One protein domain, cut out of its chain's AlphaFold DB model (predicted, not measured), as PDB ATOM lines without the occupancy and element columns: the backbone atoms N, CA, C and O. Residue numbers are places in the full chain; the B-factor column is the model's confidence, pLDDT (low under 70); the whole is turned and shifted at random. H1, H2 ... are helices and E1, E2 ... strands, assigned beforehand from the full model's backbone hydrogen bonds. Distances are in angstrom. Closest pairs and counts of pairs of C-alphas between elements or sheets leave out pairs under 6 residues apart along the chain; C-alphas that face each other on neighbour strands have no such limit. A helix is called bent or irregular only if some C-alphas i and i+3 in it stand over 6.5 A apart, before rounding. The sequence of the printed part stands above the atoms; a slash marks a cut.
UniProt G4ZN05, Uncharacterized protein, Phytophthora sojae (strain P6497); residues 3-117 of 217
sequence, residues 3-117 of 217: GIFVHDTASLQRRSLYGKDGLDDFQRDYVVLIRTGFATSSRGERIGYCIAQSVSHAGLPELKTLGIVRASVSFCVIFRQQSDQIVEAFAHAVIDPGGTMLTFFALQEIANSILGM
ATOM      1  N   GLY A   3     137.882 130.903 163.856       43.41
ATOM      2  CA  GLY A   3     137.093 130.341 164.944       43.41
ATOM      3  C   GLY A   3     136.122 129.292 164.430       43.41
ATOM      4  O   GLY A   3     135.583 129.432 163.330       43.41
ATOM      5  N   ILE A   4     135.931 128.242 165.225       50.84
ATOM      6  CA  ILE A   4     134.815 127.314 165.060       50.84
ATOM      7  C   ILE A   4     133.664 127.904 165.864       50.84
ATOM      8  O   ILE A   4     133.806 128.132 167.064       50.84
ATOM      9  N   PHE A   5     132.553 128.180 165.195       57.25
ATOM     10  CA  PHE A   5     131.357 128.701 165.841       57.25
ATOM     11  C   PHE A   5     130.228 127.690 165.690       57.25
ATOM     12  O   PHE A   5     130.021 127.135 164.609       57.25
ATOM     13  N   VAL A   6     129.507 127.472 166.788       49.38
ATOM     14  CA  VAL A   6     128.216 126.789 166.781       49.38
ATOM     15  C   VAL A   6     127.163 127.884 166.778       49.38
ATOM     16  O   VAL A   6     127.092 128.675 167.721       49.38
ATOM     17  N   HIS A   7     126.411 127.986 165.688       52.28
ATOM     18  CA  HIS A   7     125.320 128.945 165.568       52.28
ATOM     19  C   HIS A   7     123.989 128.199 165.644       52.28
ATOM     20  O   HIS A   7     123.794 127.210 164.938       52.28
ATOM     21  N   ASP A   8     123.087 128.692 166.488       47.06
ATOM     22  CA  ASP A   8     121.739 128.162 166.685       47.06
ATOM     23  C   ASP A   8     120.724 129.098 166.016       47.06
ATOM     24  O   ASP A   8     120.831 130.324 166.108       47.06
ATOM     25  N   THR A   9     119.735 128.540 165.327       50.03
ATOM     26  CA  THR A   9     118.633 129.287 164.714       50.03
ATOM     27  C   THR A   9     117.459 129.527 165.669       50.03
ATOM     28  O   THR A   9     116.337 129.709 165.207       50.03
ATOM     29  N   ALA A  10     117.662 129.552 166.990       40.03
ATOM     30  CA  ALA A  10     116.611 129.725 168.008       40.03
ATOM     31  C   ALA A  10     115.631 130.907 167.779       40.03
ATOM     32  O   ALA A  10     114.525 130.920 168.321       40.03
ATOM     33  N   SER A  11     115.971 131.895 166.941       35.19
ATOM     34  CA  SER A  11     115.035 132.926 166.463       35.19
ATOM     35  C   SER A  11     113.843 132.386 165.650       35.19
ATOM     36  O   SER A  11     112.831 133.082 165.554       35.19
ATOM     37  N   LEU A  12     113.923 131.163 165.109       38.19
ATOM     38  CA  LEU A  12     112.896 130.528 164.272       38.19
ATOM     39  C   LEU A  12     111.667 130.046 165.058       38.19
ATOM     40  O   LEU A  12     110.553 130.110 164.540       38.19
ATOM     41  N   GLN A  13     111.815 129.679 166.338       38.75
ATOM     42  CA  GLN A  13     110.671 129.246 167.157       38.75
ATOM     43  C   GLN A  13     109.604 130.338 167.318       38.75
ATOM     44  O   GLN A  13     108.427 130.037 167.484       38.75
ATOM     45  N   ARG A  14     109.986 131.622 167.246       34.66
ATOM     46  CA  ARG A  14     109.041 132.735 167.430       34.66
ATOM     47  C   ARG A  14     108.203 133.072 166.192       34.66
ATOM     48  O   ARG A  14     107.306 133.901 166.315       34.66
ATOM     49  N   ARG A  15     108.486 132.487 165.020       39.38
ATOM     50  CA  ARG A  15     107.821 132.839 163.746       39.38
ATOM     51  C   ARG A  15     107.113 131.686 163.031       39.38
ATOM     52  O   ARG A  15     106.418 131.962 162.055       39.38
ATOM     53  N   SER A  16     107.222 130.439 163.493       38.41
ATOM     54  CA  SER A  16     106.477 129.334 162.876       38.41
ATOM     55  C   SER A  16     104.983 129.434 163.214       38.41
ATOM     56  O   SER A  16     104.519 128.988 164.259       38.41
ATOM     57  N   LEU A  17     104.217 130.060 162.317       40.94
ATOM     58  CA  LEU A  17     102.748 130.073 162.328       40.94
ATOM     59  C   LEU A  17     102.145 128.767 161.768       40.94
ATOM     60  O   LEU A  17     100.925 128.645 161.689       40.94
ATOM     61  N   TYR A  18     102.981 127.791 161.389       45.12
ATOM     62  CA  TYR A  18     102.600 126.619 160.589       45.12
ATOM     63  C   TYR A  18     102.728 125.281 161.333       45.12
ATOM     64  O   TYR A  18     102.827 124.226 160.715       45.12
ATOM     65  N   GLY A  19     102.656 125.288 162.666       44.09
ATOM     66  CA  GLY A  19     102.658 124.069 163.488       44.09
ATOM     67  C   GLY A  19     101.365 123.234 163.442       44.09
ATOM     68  O   GLY A  19     101.068 122.557 164.421       44.09
ATOM     69  N   LYS A  20     100.552 123.312 162.375       42.94
ATOM     70  CA  LYS A  20      99.253 122.610 162.296       42.94
ATOM     71  C   LYS A  20      99.130 121.517 161.232       42.94
ATOM     72  O   LYS A  20      98.214 120.713 161.363       42.94
ATOM     73  N   ASP A  21     100.064 121.397 160.287       47.41
ATOM     74  CA  ASP A  21      99.884 120.507 159.122       47.41
ATOM     75  C   ASP A  21     100.890 119.338 159.035       47.41
ATOM     76  O   ASP A  21     101.156 118.815 157.956       47.41
ATOM     77  N   GLY A  22     101.463 118.895 160.160       45.94
ATOM     78  CA  GLY A  22     102.313 117.690 160.189       45.94
ATOM     79  C   GLY A  22     103.696 117.841 159.539       45.94
ATOM     80  O   GLY A  22     104.378 116.841 159.319       45.94
ATOM     81  N   LEU A  23     104.135 119.071 159.251       53.31
ATOM     82  CA  LEU A  23     105.543 119.366 158.995       53.31
ATOM     83  C   LEU A  23     106.246 119.648 160.325       53.31
ATOM     84  O   LEU A  23     106.089 120.730 160.890       53.31
ATOM     85  N   ASP A  24     107.034 118.688 160.806       54.34
ATOM     86  CA  ASP A  24     107.958 118.925 161.914       54.34
ATOM     87  C   ASP A  24     109.039 119.927 161.473       54.34
ATOM     88  O   ASP A  24     109.956 119.606 160.711       54.34
ATOM     89  N   ASP A  25     108.930 121.167 161.951       63.03
ATOM     90  CA  ASP A  25     109.990 122.167 161.833       63.03
ATOM     91  C   ASP A  25     111.044 121.914 162.918       63.03
ATOM     92  O   ASP A  25     111.006 122.477 164.014       63.03
ATOM     93  N   PHE A  26     111.965 120.995 162.630       73.44
ATOM     94  CA  PHE A  26     113.056 120.671 163.543       73.44
ATOM     95  C   PHE A  26     114.035 121.844 163.695       73.44
ATOM     96  O   PHE A  26     114.407 122.515 162.727       73.44
ATOM     97  N   GLN A  27     114.518 122.059 164.918       83.00
ATOM     98  CA  GLN A  27     115.588 123.020 165.178       83.00
ATOM     99  C   GLN A  27     116.859 122.619 164.416       83.00
ATOM    100  O   GLN A  27     117.163 121.432 164.295       83.00
ATOM    101  N   ARG A  28     117.605 123.608 163.907       87.25
ATOM    102  CA  ARG A  28     118.813 123.383 163.107       87.25
ATOM    103  C   ARG A  28     120.042 124.007 163.750       87.25
ATOM    104  O   ARG A  28     119.986 125.136 164.238       87.25
ATOM    105  N   ASP A  29     121.151 123.277 163.716       90.25
ATOM    106  CA  ASP A  29     122.461 123.769 164.138       90.25
ATOM    107  C   ASP A  29     123.469 123.755 162.982       90.25
ATOM    108  O   ASP A  29     123.315 123.047 161.984       90.25
ATOM    109  N   TYR A  30     124.520 124.563 163.127       89.38
ATOM    110  CA  TYR A  30     125.632 124.633 162.184       89.38
ATOM    111  C   TYR A  30     126.955 124.489 162.926       89.38
ATOM    112  O   TYR A  30     127.166 125.117 163.964       89.38
ATOM    113  N   VAL A  31     127.882 123.731 162.340       92.12
ATOM    114  CA  VAL A  31     129.291 123.710 162.752       92.12
ATOM    115  C   VAL A  31     130.109 124.284 161.611       92.12
ATOM    116  O   VAL A  31     130.284 123.634 160.581       92.12
ATOM    117  N   VAL A  32     130.579 125.518 161.785       91.62
ATOM    118  CA  VAL A  32     131.255 126.273 160.726       91.62
ATOM    119  C   VAL A  32     132.643 126.721 161.148       91.62
ATOM    120  O   VAL A  32     132.862 127.171 162.275       91.62
ATOM    121  N   LEU A  33     133.577 126.654 160.205       92.81
ATOM    122  CA  LEU A  33     134.828 127.388 160.277       92.81
ATOM    123  C   LEU A  33     134.603 128.780 159.692       92.81
ATOM    124  O   LEU A  33     134.238 128.908 158.523       92.81
ATOM    125  N   ILE A  34     134.857 129.811 160.493       91.44
ATOM    126  CA  ILE A  34     134.741 131.203 160.062       91.44
ATOM    127  C   ILE A  34     136.125 131.828 159.955       91.44
ATOM    128  O   ILE A  34     136.952 131.734 160.868       91.44
ATOM    129  N   ARG A  35     136.350 132.526 158.843       89.88
ATOM    130  CA  ARG A  35     137.506 133.387 158.630       89.88
ATOM    131  C   ARG A  35     137.050 134.793 158.288       89.88
ATOM    132  O   ARG A  35     136.424 135.029 157.260       89.88
ATOM    133  N   THR A  36     137.454 135.737 159.128       91.19
ATOM    134  CA  THR A  36     137.292 137.169 158.875       91.19
ATOM    135  C   THR A  36     138.640 137.847 158.698       91.19
ATOM    136  O   THR A  36     139.642 137.445 159.312       91.19
ATOM    137  N   GLY A  37     138.669 138.896 157.886       90.19
ATOM    138  CA  GLY A  37     139.867 139.699 157.710       90.19
ATOM    139  C   GLY A  37     139.694 140.842 156.727       90.19
ATOM    140  O   GLY A  37     138.587 141.164 156.299       90.19
ATOM    141  N   PHE A  38     140.831 141.435 156.380       92.56
ATOM    142  CA  PHE A  38     140.945 142.442 155.338       92.56
ATOM    143  C   PHE A  38     141.855 141.930 154.228       92.56
ATOM    144  O   PHE A  38     142.761 141.131 154.477       92.56
ATOM    145  N   ALA A  39     141.603 142.386 153.011       92.19
ATOM    146  CA  ALA A  39     142.445 142.157 151.852       92.19
ATOM    147  C   ALA A  39     142.455 143.413 150.973       92.19
ATOM    148  O   ALA A  39     141.665 144.337 151.180       92.19
ATOM    149  N   THR A  40     143.346 143.430 149.991       92.88
ATOM    150  CA  THR A  40     143.404 144.473 148.967       92.88
ATOM    151  C   THR A  40     142.989 143.850 147.641       92.88
ATOM    152  O   THR A  40     143.486 142.780 147.285       92.88
ATOM    153  N   SER A  41     142.051 144.477 146.931       88.56
ATOM    154  CA  SER A  41     141.621 144.023 145.608       88.56
ATOM    155  C   SER A  41     142.743 144.215 144.582       88.56
ATOM    156  O   SER A  41     143.675 144.993 144.793       88.56
ATOM    157  N   SER A  42     142.633 143.566 143.421       90.31
ATOM    158  CA  SER A  42     143.550 143.800 142.292       90.31
ATOM    159  C   SER A  42     143.555 145.254 141.802       90.31
ATOM    160  O   SER A  42     144.489 145.672 141.127       90.31
ATOM    161  N   ARG A  43     142.528 146.037 142.162       89.94
ATOM    162  CA  ARG A  43     142.394 147.467 141.857       89.94
ATOM    163  C   ARG A  43     142.951 148.377 142.960       89.94
ATOM    164  O   ARG A  43     142.806 149.588 142.862       89.94
ATOM    165  N   GLY A  44     143.548 147.815 144.014       88.75
ATOM    166  CA  GLY A  44     144.081 148.568 145.152       88.75
ATOM    167  C   GLY A  44     143.038 148.962 146.206       88.75
ATOM    168  O   GLY A  44     143.374 149.668 147.154       88.75
ATOM    169  N   GLU A  45     141.787 148.513 146.084       89.31
ATOM    170  CA  GLU A  45     140.728 148.844 147.046       89.31
ATOM    171  C   GLU A  45     140.853 147.973 148.302       89.31
ATOM    172  O   GLU A  45     141.040 146.757 148.213       89.31
ATOM    173  N   ARG A  46     140.685 148.565 149.488       88.81
ATOM    174  CA  ARG A  46     140.608 147.802 150.737       88.81
ATOM    175  C   ARG A  46     139.241 147.129 150.853       88.81
ATOM    176  O   ARG A  46     138.209 147.798 150.815       88.81
ATOM    177  N   ILE A  47     139.245 145.815 151.061       93.38
ATOM    178  CA  ILE A  47     138.041 145.017 151.285       93.38
ATOM    179  C   ILE A  47     138.087 144.328 152.649       93.38
ATOM    180  O   ILE A  47     139.132 143.845 153.086       93.38
ATOM    181  N   GLY A  48     136.947 144.282 153.328       93.06
ATOM    182  CA  GLY A  48     136.704 143.368 154.441       93.06
ATOM    183  C   GLY A  48     136.048 142.095 153.922       93.06
ATOM    184  O   GLY A  48     135.290 142.145 152.958       93.06
ATOM    185  N   TYR A  49     136.304 140.953 154.546       93.06
ATOM    186  CA  TYR A  49     135.605 139.716 154.208       93.06
ATOM    187  C   TYR A  49     135.261 138.902 155.452       93.06
ATOM    188  O   TYR A  49     135.978 138.925 156.457       93.06
ATOM    189  N   CYS A  50     134.176 138.145 155.349       92.62
ATOM    190  CA  CYS A  50     133.826 137.056 156.244       92.62
ATOM    191  C   CYS A  50     133.441 135.858 155.381       92.62
ATOM    192  O   CYS A  50     132.562 135.964 154.532       92.62
ATOM    193  N   ILE A  51     134.128 134.739 155.571       93.62
ATOM    194  CA  ILE A  51     133.855 133.482 154.882       93.62
ATOM    195  C   ILE A  51     133.560 132.450 155.959       93.62
ATOM    196  O   ILE A  51     134.336 132.318 156.906       93.62
ATOM    197  N   ALA A  52     132.453 131.735 155.819       92.25
ATOM    198  CA  ALA A  52     132.043 130.658 156.702       92.25
ATOM    199  C   ALA A  52     131.779 129.397 155.879       92.25
ATOM    200  O   ALA A  52     131.110 129.452 154.850       92.25
ATOM    201  N   GLN A  53     132.300 128.263 156.333       94.88
ATOM    202  CA  GLN A  53     132.117 126.976 155.673       94.88
ATOM    203  C   GLN A  53     131.817 125.908 156.717       94.88
ATOM    204  O   GLN A  53     132.535 125.810 157.714       94.88
ATOM    205  N   SER A  54     130.790 125.095 156.480       94.81
ATOM    206  CA  SER A  54     130.494 123.942 157.324       94.81
ATOM    207  C   SER A  54     131.628 122.927 157.299       94.81
ATOM    208  O   SER A  54     132.195 122.628 156.247       94.81
ATOM    209  N   VAL A  55     131.945 122.394 158.476       93.56
ATOM    210  CA  VAL A  55     132.984 121.382 158.678       93.56
ATOM    211  C   VAL A  55     132.480 120.290 159.613       93.56
ATOM    212  O   VAL A  55     131.693 120.543 160.524       93.56
ATOM    213  N   SER A  56     132.969 119.068 159.423       91.88
ATOM    214  CA  SER A  56     132.773 117.985 160.388       91.88
ATOM    215  C   SER A  56     133.835 118.073 161.484       91.88
ATOM    216  O   SER A  56     135.019 118.249 161.196       91.88
ATOM    217  N   HIS A  57     133.429 117.933 162.745       88.88
ATOM    218  CA  HIS A  57     134.345 117.966 163.882       88.88
ATOM    219  C   HIS A  57     133.987 116.877 164.896       88.88
ATOM    220  O   HIS A  57     132.848 116.802 165.349       88.88
ATOM    221  N   ALA A  58     134.967 116.051 165.277       90.75
ATOM    222  CA  ALA A  58     134.743 114.894 166.148       90.75
ATOM    223  C   ALA A  58     134.202 115.273 167.539       90.75
ATOM    224  O   ALA A  58     133.388 114.546 168.096       90.75
ATOM    225  N   GLY A  59     134.606 116.428 168.079       91.25
ATOM    226  CA  GLY A  59     134.088 116.950 169.349       91.25
ATOM    227  C   GLY A  59     132.704 117.608 169.260       91.25
ATOM    228  O   GLY A  59     132.170 118.012 170.286       91.25
ATOM    229  N   LEU A  60     132.131 117.743 168.058       90.88
ATOM    230  CA  LEU A  60     130.831 118.382 167.812       90.88
ATOM    231  C   LEU A  60     129.951 117.487 166.913       90.88
ATOM    232  O   LEU A  60     129.606 117.878 165.786       90.88
ATOM    233  N   PRO A  61     129.603 116.270 167.382       91.94
ATOM    234  CA  PRO A  61     128.745 115.358 166.636       91.94
ATOM    235  C   PRO A  61     127.337 115.938 166.440       91.94
ATOM    236  O   PRO A  61     126.962 116.952 167.030       91.94
ATOM    237  N   GLU A  62     126.555 115.302 165.574       90.62
ATOM    238  CA  GLU A  62     125.157 115.674 165.351       90.62
ATOM    239  C   GLU A  62     124.306 115.388 166.594       90.62
ATOM    240  O   GLU A  62     124.428 114.339 167.228       90.62
ATOM    241  N   LEU A  63     123.398 116.305 166.915       88.56
ATOM    242  CA  LEU A  63     122.569 116.263 168.121       88.56
ATOM    243  C   LEU A  63     121.227 115.548 167.873       88.56
ATOM    244  O   LEU A  63     120.168 116.011 168.297       88.56
ATOM    245  N   LYS A  64     121.269 114.390 167.198       85.75
ATOM    246  CA  LYS A  64     120.066 113.642 166.777       85.75
ATOM    247  C   LYS A  64     119.143 113.282 167.939       85.75
ATOM    248  O   LYS A  64     117.927 113.313 167.791       85.75
ATOM    249  N   THR A  65     119.711 112.973 169.105       87.62
ATOM    250  CA  THR A  65     118.954 112.621 170.319       87.62
ATOM    251  C   THR A  65     118.118 113.777 170.865       87.62
ATOM    252  O   THR A  65     117.195 113.540 171.634       87.62
ATOM    253  N   LEU A  66     118.439 115.016 170.484       86.31
ATOM    254  CA  LEU A  66     117.702 116.225 170.853       86.31
ATOM    255  C   LEU A  66     116.734 116.679 169.749       86.31
ATOM    256  O   LEU A  66     116.142 117.745 169.868       86.31
ATOM    257  N   GLY A  67     116.591 115.904 168.667       85.81
ATOM    258  CA  GLY A  67     115.764 116.285 167.519       85.81
ATOM    259  C   GLY A  67     116.311 117.482 166.736       85.81
ATOM    260  O   GLY A  67     115.548 118.157 166.051       85.81
ATOM    261  N   ILE A  68     117.614 117.766 166.846       86.31
ATOM    262  CA  ILE A  68     118.269 118.868 166.135       86.31
ATOM    263  C   ILE A  68     118.878 118.340 164.834       86.31
ATOM    264  O   ILE A  68     119.623 117.356 164.829       86.31
ATOM    265  N   VAL A  69     118.570 119.018 163.731       89.88
ATOM    266  CA  VAL A  69     119.062 118.705 162.388       89.88
ATOM    267  C   VAL A  69     120.327 119.512 162.096       89.88
ATOM    268  O   VAL A  69     120.315 120.740 162.142       89.88
ATOM    269  N   ARG A  70     121.423 118.831 161.746       92.25
ATOM    270  CA  ARG A  70     122.671 119.486 161.335       92.25
ATOM    271  C   ARG A  70     122.547 120.007 159.909       92.25
ATOM    272  O   ARG A  70     122.496 119.221 158.967       92.25
ATOM    273  N   ALA A  71     122.539 121.325 159.758       91.06
ATOM    274  CA  ALA A  71     122.516 121.990 158.464       91.06
ATOM    275  C   ALA A  71     123.940 122.280 157.952       91.06
ATOM    276  O   ALA A  71     124.906 122.401 158.720       91.06
ATOM    277  N   SER A  72     124.080 122.402 156.632       93.06
ATOM    278  CA  SER A  72     125.342 122.715 155.960       93.06
ATOM    279  C   SER A  72     125.267 124.069 155.265       93.06
ATOM    280  O   SER A  72     124.268 124.403 154.634       93.06
ATOM    281  N   VAL A  73     126.330 124.864 155.372       92.38
ATOM    282  CA  VAL A  73     126.411 126.193 154.769       92.38
ATOM    283  C   VAL A  73     127.792 126.461 154.181       92.38
ATOM    284  O   VAL A  73     128.826 126.150 154.773       92.38
ATOM    285  N   SER A  74     127.800 127.101 153.018       94.94
ATOM    286  CA  SER A  74     128.921 127.872 152.492       94.94
ATOM    287  C   SER A  74     128.460 129.313 152.338       94.94
ATOM    288  O   SER A  74     127.518 129.587 151.601       94.94
ATOM    289  N   PHE A  75     129.080 130.236 153.060       92.56
ATOM    290  CA  PHE A  75     128.697 131.640 153.087       92.56
ATOM    291  C   PHE A  75     129.923 132.523 152.903       92.56
ATOM    292  O   PHE A  75     130.975 132.294 153.502       92.56
ATOM    293  N   CYS A  76     129.776 133.583 152.122       94.12
ATOM    294  CA  CYS A  76     130.729 134.672 152.111       94.12
ATOM    295  C   CYS A  76     130.020 136.021 152.081       94.12
ATOM    296  O   CYS A  76     128.971 136.189 151.460       94.12
ATOM    297  N   VAL A  77     130.638 137.000 152.729       93.69
ATOM    298  CA  VAL A  77     130.340 138.413 152.542       93.69
ATOM    299  C   VAL A  77     131.636 139.179 152.327       93.69
ATOM    300  O   VAL A  77     132.630 138.964 153.027       93.69
ATOM    301  N   ILE A  78     131.613 140.070 151.345       94.06
ATOM    302  CA  ILE A  78     132.686 140.998 151.014       94.06
ATOM    303  C   ILE A  78     132.153 142.409 151.228       94.06
ATOM    304  O   ILE A  78     131.104 142.777 150.707       94.06
ATOM    305  N   PHE A  79     132.904 143.195 151.985       92.88
ATOM    306  CA  PHE A  79     132.638 144.591 152.276       92.88
ATOM    307  C   PHE A  79     133.632 145.450 151.505       92.88
ATOM    308  O   PHE A  79     134.838 145.371 151.753       92.88
ATOM    309  N   ARG A  80     133.142 146.280 150.590       92.06
ATOM    310  CA  ARG A  80     133.949 147.235 149.832       92.06
ATOM    311  C   ARG A  80     133.656 148.647 150.315       92.06
ATOM    312  O   ARG A  80     132.509 149.086 150.302       92.06
ATOM    313  N   GLN A  81     134.690 149.363 150.735       88.44
ATOM    314  CA  GLN A  81     134.547 150.762 151.124       88.44
ATOM    315  C   GLN A  81     134.451 151.637 149.868       88.44
ATOM    316  O   GLN A  81     135.396 151.699 149.090       88.44
ATOM    317  N   GLN A  82     133.310 152.301 149.677       86.81
ATOM    318  CA  GLN A  82     133.091 153.261 148.585       86.81
ATOM    319  C   GLN A  82     133.513 154.676 149.001       86.81
ATOM    320  O   GLN A  82     134.023 155.452 148.200       86.81
ATOM    321  N   SER A  83     133.290 155.017 150.271       85.94
ATOM    322  CA  SER A  83     133.706 156.272 150.902       85.94
ATOM    323  C   SER A  83     133.826 156.078 152.415       85.94
ATOM    324  O   SER A  83     133.533 155.000 152.933       85.94
ATOM    325  N   ASP A  84     134.208 157.115 153.160       78.81
ATOM    326  CA  ASP A  84     134.322 157.065 154.629       78.81
ATOM    327  C   ASP A  84     133.024 156.673 155.349       78.81
ATOM    328  O   ASP A  84     133.052 156.247 156.503       78.81
ATOM    329  N   GLN A  85     131.873 156.824 154.689       80.69
ATOM    330  CA  GLN A  85     130.554 156.600 155.287       80.69
ATOM    331  C   GLN A  85     129.725 155.542 154.555       80.69
ATOM    332  O   GLN A  85     128.608 155.257 154.986       80.69
ATOM    333  N   ILE A  86     130.236 154.986 153.455       85.62
ATOM    334  CA  ILE A  86     129.493 154.056 152.605       85.62
ATOM    335  C   ILE A  86     130.328 152.801 152.392       85.62
ATOM    336  O   ILE A  86     131.435 152.842 151.850       85.62
ATOM    337  N   VAL A  87     129.747 151.674 152.790       88.56
ATOM    338  CA  VAL A  87     130.274 150.339 152.532       88.56
ATOM    339  C   VAL A  87     129.247 149.591 151.701       88.56
ATOM    340  O   VAL A  87     128.085 149.479 152.081       88.56
ATOM    341  N   GLU A  88     129.689 149.085 150.564       91.50
ATOM    342  CA  GLU A  88     128.936 148.148 149.747       91.50
ATOM    343  C   GLU A  88     129.191 146.732 150.266       91.50
ATOM    344  O   GLU A  88     130.332 146.372 150.566       91.50
ATOM    345  N   ALA A  89     128.137 145.928 150.384       91.81
ATOM    346  CA  ALA A  89     128.234 144.539 150.806       91.81
ATOM    347  C   ALA A  89     127.737 143.623 149.688       91.81
ATOM    348  O   ALA A  89     126.610 143.759 149.217       91.81
ATOM    349  N   PHE A  90     128.571 142.668 149.296       92.62
ATOM    350  CA  PHE A  90     128.176 141.537 148.468       92.62
ATOM    351  C   PHE A  90     128.142 140.299 149.353       92.62
ATOM    352  O   PHE A  90     129.148 139.997 149.993       92.62
ATOM    353  N   ALA A  91     127.022 139.582 149.385       92.69
ATOM    354  CA  ALA A  91     126.914 138.319 150.099       92.69
ATOM    355  C   ALA A  91     126.404 137.213 149.189       92.69
ATOM    356  O   ALA A  91     125.553 137.430 148.330       92.69
ATOM    357  N   HIS A  92     126.920 136.016 149.428       93.25
ATOM    358  CA  HIS A  92     126.528 134.808 148.734       93.25
ATOM    359  C   HIS A  92     126.473 133.655 149.732       93.25
ATOM    360  O   HIS A  92     127.365 133.508 150.570       93.25
ATOM    361  N   ALA A  93     125.421 132.846 149.650       91.00
ATOM    362  CA  ALA A  93     125.209 131.709 150.530       91.00
ATOM    363  C   ALA A  93     124.689 130.515 149.731       91.00
ATOM    364  O   ALA A  93     123.773 130.655 148.925       91.00
ATOM    365  N   VAL A  94     125.245 129.339 149.997       92.81
ATOM    366  CA  VAL A  94     124.710 128.043 149.580       92.81
ATOM    367  C   VAL A  94     124.410 127.279 150.855       92.81
ATOM    368  O   VAL A  94     125.313 127.052 151.660       92.81
ATOM    369  N   ILE A  95     123.143 126.943 151.070       90.44
ATOM    370  CA  ILE A  95     122.671 126.343 152.316       90.44
ATOM    371  C   ILE A  95     121.885 125.083 151.988       90.44
ATOM    372  O   ILE A  95     120.957 125.118 151.183       90.44
ATOM    373  N   ASP A  96     122.263 123.997 152.650       90.94
ATOM    374  CA  ASP A  96     121.460 122.792 152.773       90.94
ATOM    375  C   ASP A  96     120.887 122.762 154.200       90.94
ATOM    376  O   ASP A  96     121.636 122.542 155.158       90.94
ATOM    377  N   PRO A  97     119.582 123.031 154.375       85.62
ATOM    378  CA  PRO A  97     118.966 123.065 155.695       85.62
ATOM    379  C   PRO A  97     118.886 121.685 156.361       85.62
ATOM    380  O   PRO A  97     118.616 121.626 157.562       85.62
ATOM    381  N   GLY A  98     119.093 120.596 155.611       85.75
ATOM    382  CA  GLY A  98     118.921 119.234 156.093       85.75
ATOM    383  C   GLY A  98     117.476 118.894 156.489       85.75
ATOM    384  O   GLY A  98     116.635 119.755 156.784       85.75
ATOM    385  N   GLY A  99     117.188 117.591 156.532       85.00
ATOM    386  CA  GLY A  99     115.869 117.075 156.905       85.00
ATOM    387  C   GLY A  99     114.738 117.626 156.028       85.00
ATOM    388  O   GLY A  99     114.941 117.986 154.870       85.00
ATOM    389  N   THR A 100     113.531 117.697 156.591       82.62
ATOM    390  CA  THR A 100     112.356 118.237 155.895       82.62
ATOM    391  C   THR A 100     112.225 119.731 156.187       82.62
ATOM    392  O   THR A 100     111.952 120.132 157.316       82.62
ATOM    393  N   MET A 101     112.426 120.574 155.172       81.38
ATOM    394  CA  MET A 101     112.159 122.014 155.232       81.38
ATOM    395  C   MET A 101     111.518 122.468 153.928       81.38
ATOM    396  O   MET A 101     111.977 122.089 152.852       81.38
ATOM    397  N   LEU A 102     110.498 123.319 153.999       80.81
ATOM    398  CA  LEU A 102     109.968 123.932 152.784       80.81
ATOM    399  C   LEU A 102     110.971 124.959 152.261       80.81
ATOM    400  O   LEU A 102     111.342 125.901 152.965       80.81
ATOM    401  N   THR A 103     111.357 124.806 150.998       81.00
ATOM    402  CA  THR A 103     112.351 125.653 150.328       81.00
ATOM    403  C   THR A 103     112.025 127.143 150.432       81.00
ATOM    404  O   THR A 103     112.927 127.951 150.622       81.00
ATOM    405  N   PHE A 104     110.743 127.524 150.365       81.12
ATOM    406  CA  PHE A 104     110.327 128.924 150.496       81.12
ATOM    407  C   PHE A 104     110.678 129.525 151.869       81.12
ATOM    408  O   PHE A 104     111.194 130.641 151.921       81.12
ATOM    409  N   PHE A 105     110.473 128.784 152.966       80.44
ATOM    410  CA  PHE A 105     110.849 129.254 154.306       80.44
ATOM    411  C   PHE A 105     112.364 129.385 154.443       80.44
ATOM    412  O   PHE A 105     112.845 130.409 154.925       80.44
ATOM    413  N   ALA A 106     113.118 128.393 153.960       82.12
ATOM    414  CA  ALA A 106     114.576 128.456 153.962       82.12
ATOM    415  C   ALA A 106     115.078 129.696 153.200       82.12
ATOM    416  O   ALA A 106     115.872 130.469 153.729       82.12
ATOM    417  N   LEU A 107     114.560 129.947 151.994       85.56
ATOM    418  CA  LEU A 107     114.935 131.108 151.182       85.56
ATOM    419  C   LEU A 107     114.615 132.441 151.867       85.56
ATOM    420  O   LEU A 107     115.449 133.348 151.854       85.56
ATOM    421  N   GLN A 108     113.433 132.566 152.475       85.31
ATOM    422  CA  GLN A 108     113.036 133.789 153.169       85.31
ATOM    423  C   GLN A 108     113.968 134.103 154.347       85.31
ATOM    424  O   GLN A 108     114.365 135.253 154.536       85.31
ATOM    425  N   GLU A 109     114.371 133.090 155.110       82.19
ATOM    426  CA  GLU A 109     115.268 133.270 156.253       82.19
ATOM    427  C   GLU A 109     116.703 133.596 155.836       82.19
ATOM    428  O   GLU A 109     117.355 134.448 156.450       82.19
ATOM    429  N   ILE A 110     117.180 132.999 154.744       84.69
ATOM    430  CA  ILE A 110     118.476 133.347 154.150       84.69
ATOM    431  C   ILE A 110     118.466 134.809 153.698       84.69
ATOM    432  O   ILE A 110     119.384 135.563 154.028       84.69
ATOM    433  N   ALA A 111     117.406 135.239 153.009       87.94
ATOM    434  CA  ALA A 111     117.248 136.624 152.578       87.94
ATOM    435  C   ALA A 111     117.222 137.591 153.774       87.94
ATOM    436  O   ALA A 111     117.964 138.573 153.785       87.94
ATOM    437  N   ASN A 112     116.439 137.285 154.813       86.25
ATOM    438  CA  ASN A 112     116.389 138.077 156.045       86.25
ATOM    439  C   ASN A 112     117.765 138.182 156.721       86.25
ATOM    440  O   ASN A 112     118.147 139.261 157.174       86.25
ATOM    441  N   SER A 113     118.524 137.085 156.761       83.62
ATOM    442  CA  SER A 113     119.863 137.046 157.360       83.62
ATOM    443  C   SER A 113     120.859 137.921 156.593       83.62
ATOM    444  O   SER A 113     121.611 138.682 157.202       83.62
ATOM    445  N   ILE A 114     120.825 137.870 155.256       85.56
ATOM    446  CA  ILE A 114     121.662 138.709 154.387       85.56
ATOM    447  C   ILE A 114     121.293 140.191 154.546       85.56
ATOM    448  O   ILE A 114     122.173 141.031 154.736       85.56
ATOM    449  N   LEU A 115     119.999 140.524 154.533       86.25
ATOM    450  CA  LEU A 115     119.521 141.900 154.712       86.25
ATOM    451  C   LEU A 115     119.824 142.442 156.120       86.25
ATOM    452  O   LEU A 115     120.082 143.632 156.291       86.25
ATOM    453  N   GLY A 116     119.854 141.567 157.127       84.56
ATOM    454  CA  GLY A 116     120.166 141.902 158.515       84.56
ATOM    455  C   GLY A 116     121.631 142.268 158.781       84.56
ATOM    456  O   GLY A 116     121.930 142.809 159.845       84.56
ATOM    457  N   MET A 117     122.552 142.045 157.834       81.94
ATOM    458  CA  MET A 117     123.983 142.335 158.022       81.94
ATOM    459  C   MET A 117     124.295 143.812 158.311       81.94
ATOM    460  O   MET A 117     125.361 144.114 158.846       81.94
TER     461      MET A 117
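This is residues 3 to 117 of the 217 residues of an uncharacterized protein of Phytophthora sojae (strain P6497) (UniProt G4ZN05). One twisted sheet of five strands makes a long curved wall, with the helix H2 lying along one face over the edge strand E5. The edge strand E1 leads into the short helix H1 and a long loop, whose residues 17 to 22 stick out at one end of the longest axis. The printed part has 115 residues, with five named strands and two named helices in the order E1, H1, E2, E3, E4, E5, H2. The sheet's order is E1, E2, E3, E4, E5, all antiparallel, and the class is mixed, helices and strands. The whole is loose, with a radius of gyration of the C-alphas of 16.8 A, and flat, spanning 53 by 34 by 19 A.

E1, residues 3 to 8, begins at C-alpha 3 at (137.093, 130.341, 164.944) and is 15.6 A long. H1, residues 10 to 14, is 8.2 A long and neither bent nor irregular, but only just: C-alphas 11 and 14 are 6.1 A apart. E2, residues 28 to 40, is 35.3 A long and bends by 56 degrees at residue 31. E3, residues 46 to 54, measures 26.7 A; E4, residues 72 to 83, 35.0 A; E5, residues 86 to 96, 32.3 A. H2, residues 103 to 117, is 21.7 A long and ends at C-alpha 117 at (123.983, 142.335, 158.022).

E1 and E2 are antiparallel neighbours, with N 5 and O 32 3.1 A apart. E2 to E5 form a meander, each strand the antiparallel neighbour of the one before, in three hairpins. Within hydrogen-bond range are N 35 and O 51 of E2 and E3, 2.8 A; N 50 and O 77 of E3 and E4, 2.9 A; and N 78 and O 90 of E4 and E5, 2.8 A. H2 is on the sheet at a height over the sheet of 9.8 A. It lies over E5 and runs along the strands, at 24 degrees to E5 on the local plane. The closest C-alphas of E5 and H2 are those of Ala 91 and Ile 114, 6.8 A apart. H1 is not on the sheet, and is apart from H2. In H2, 10 of 11 O i to N i+4 pairs are within hydrogen-bond range; in H1, 0 of 1, and 0 of 2 O i to N i+3 pairs.

The C-alphas farthest apart are those of Lys 20 and Gly 44, 54.6 A. The printed part has no cut. The links from H1 to E2 and from E3 to E4 are long; in the second, residues 69 to 70 pair, parallel, with residues 28 to 29 of E2. Mean pLDDT of the printed part is 80.2; residues 3 to 25 are under 70.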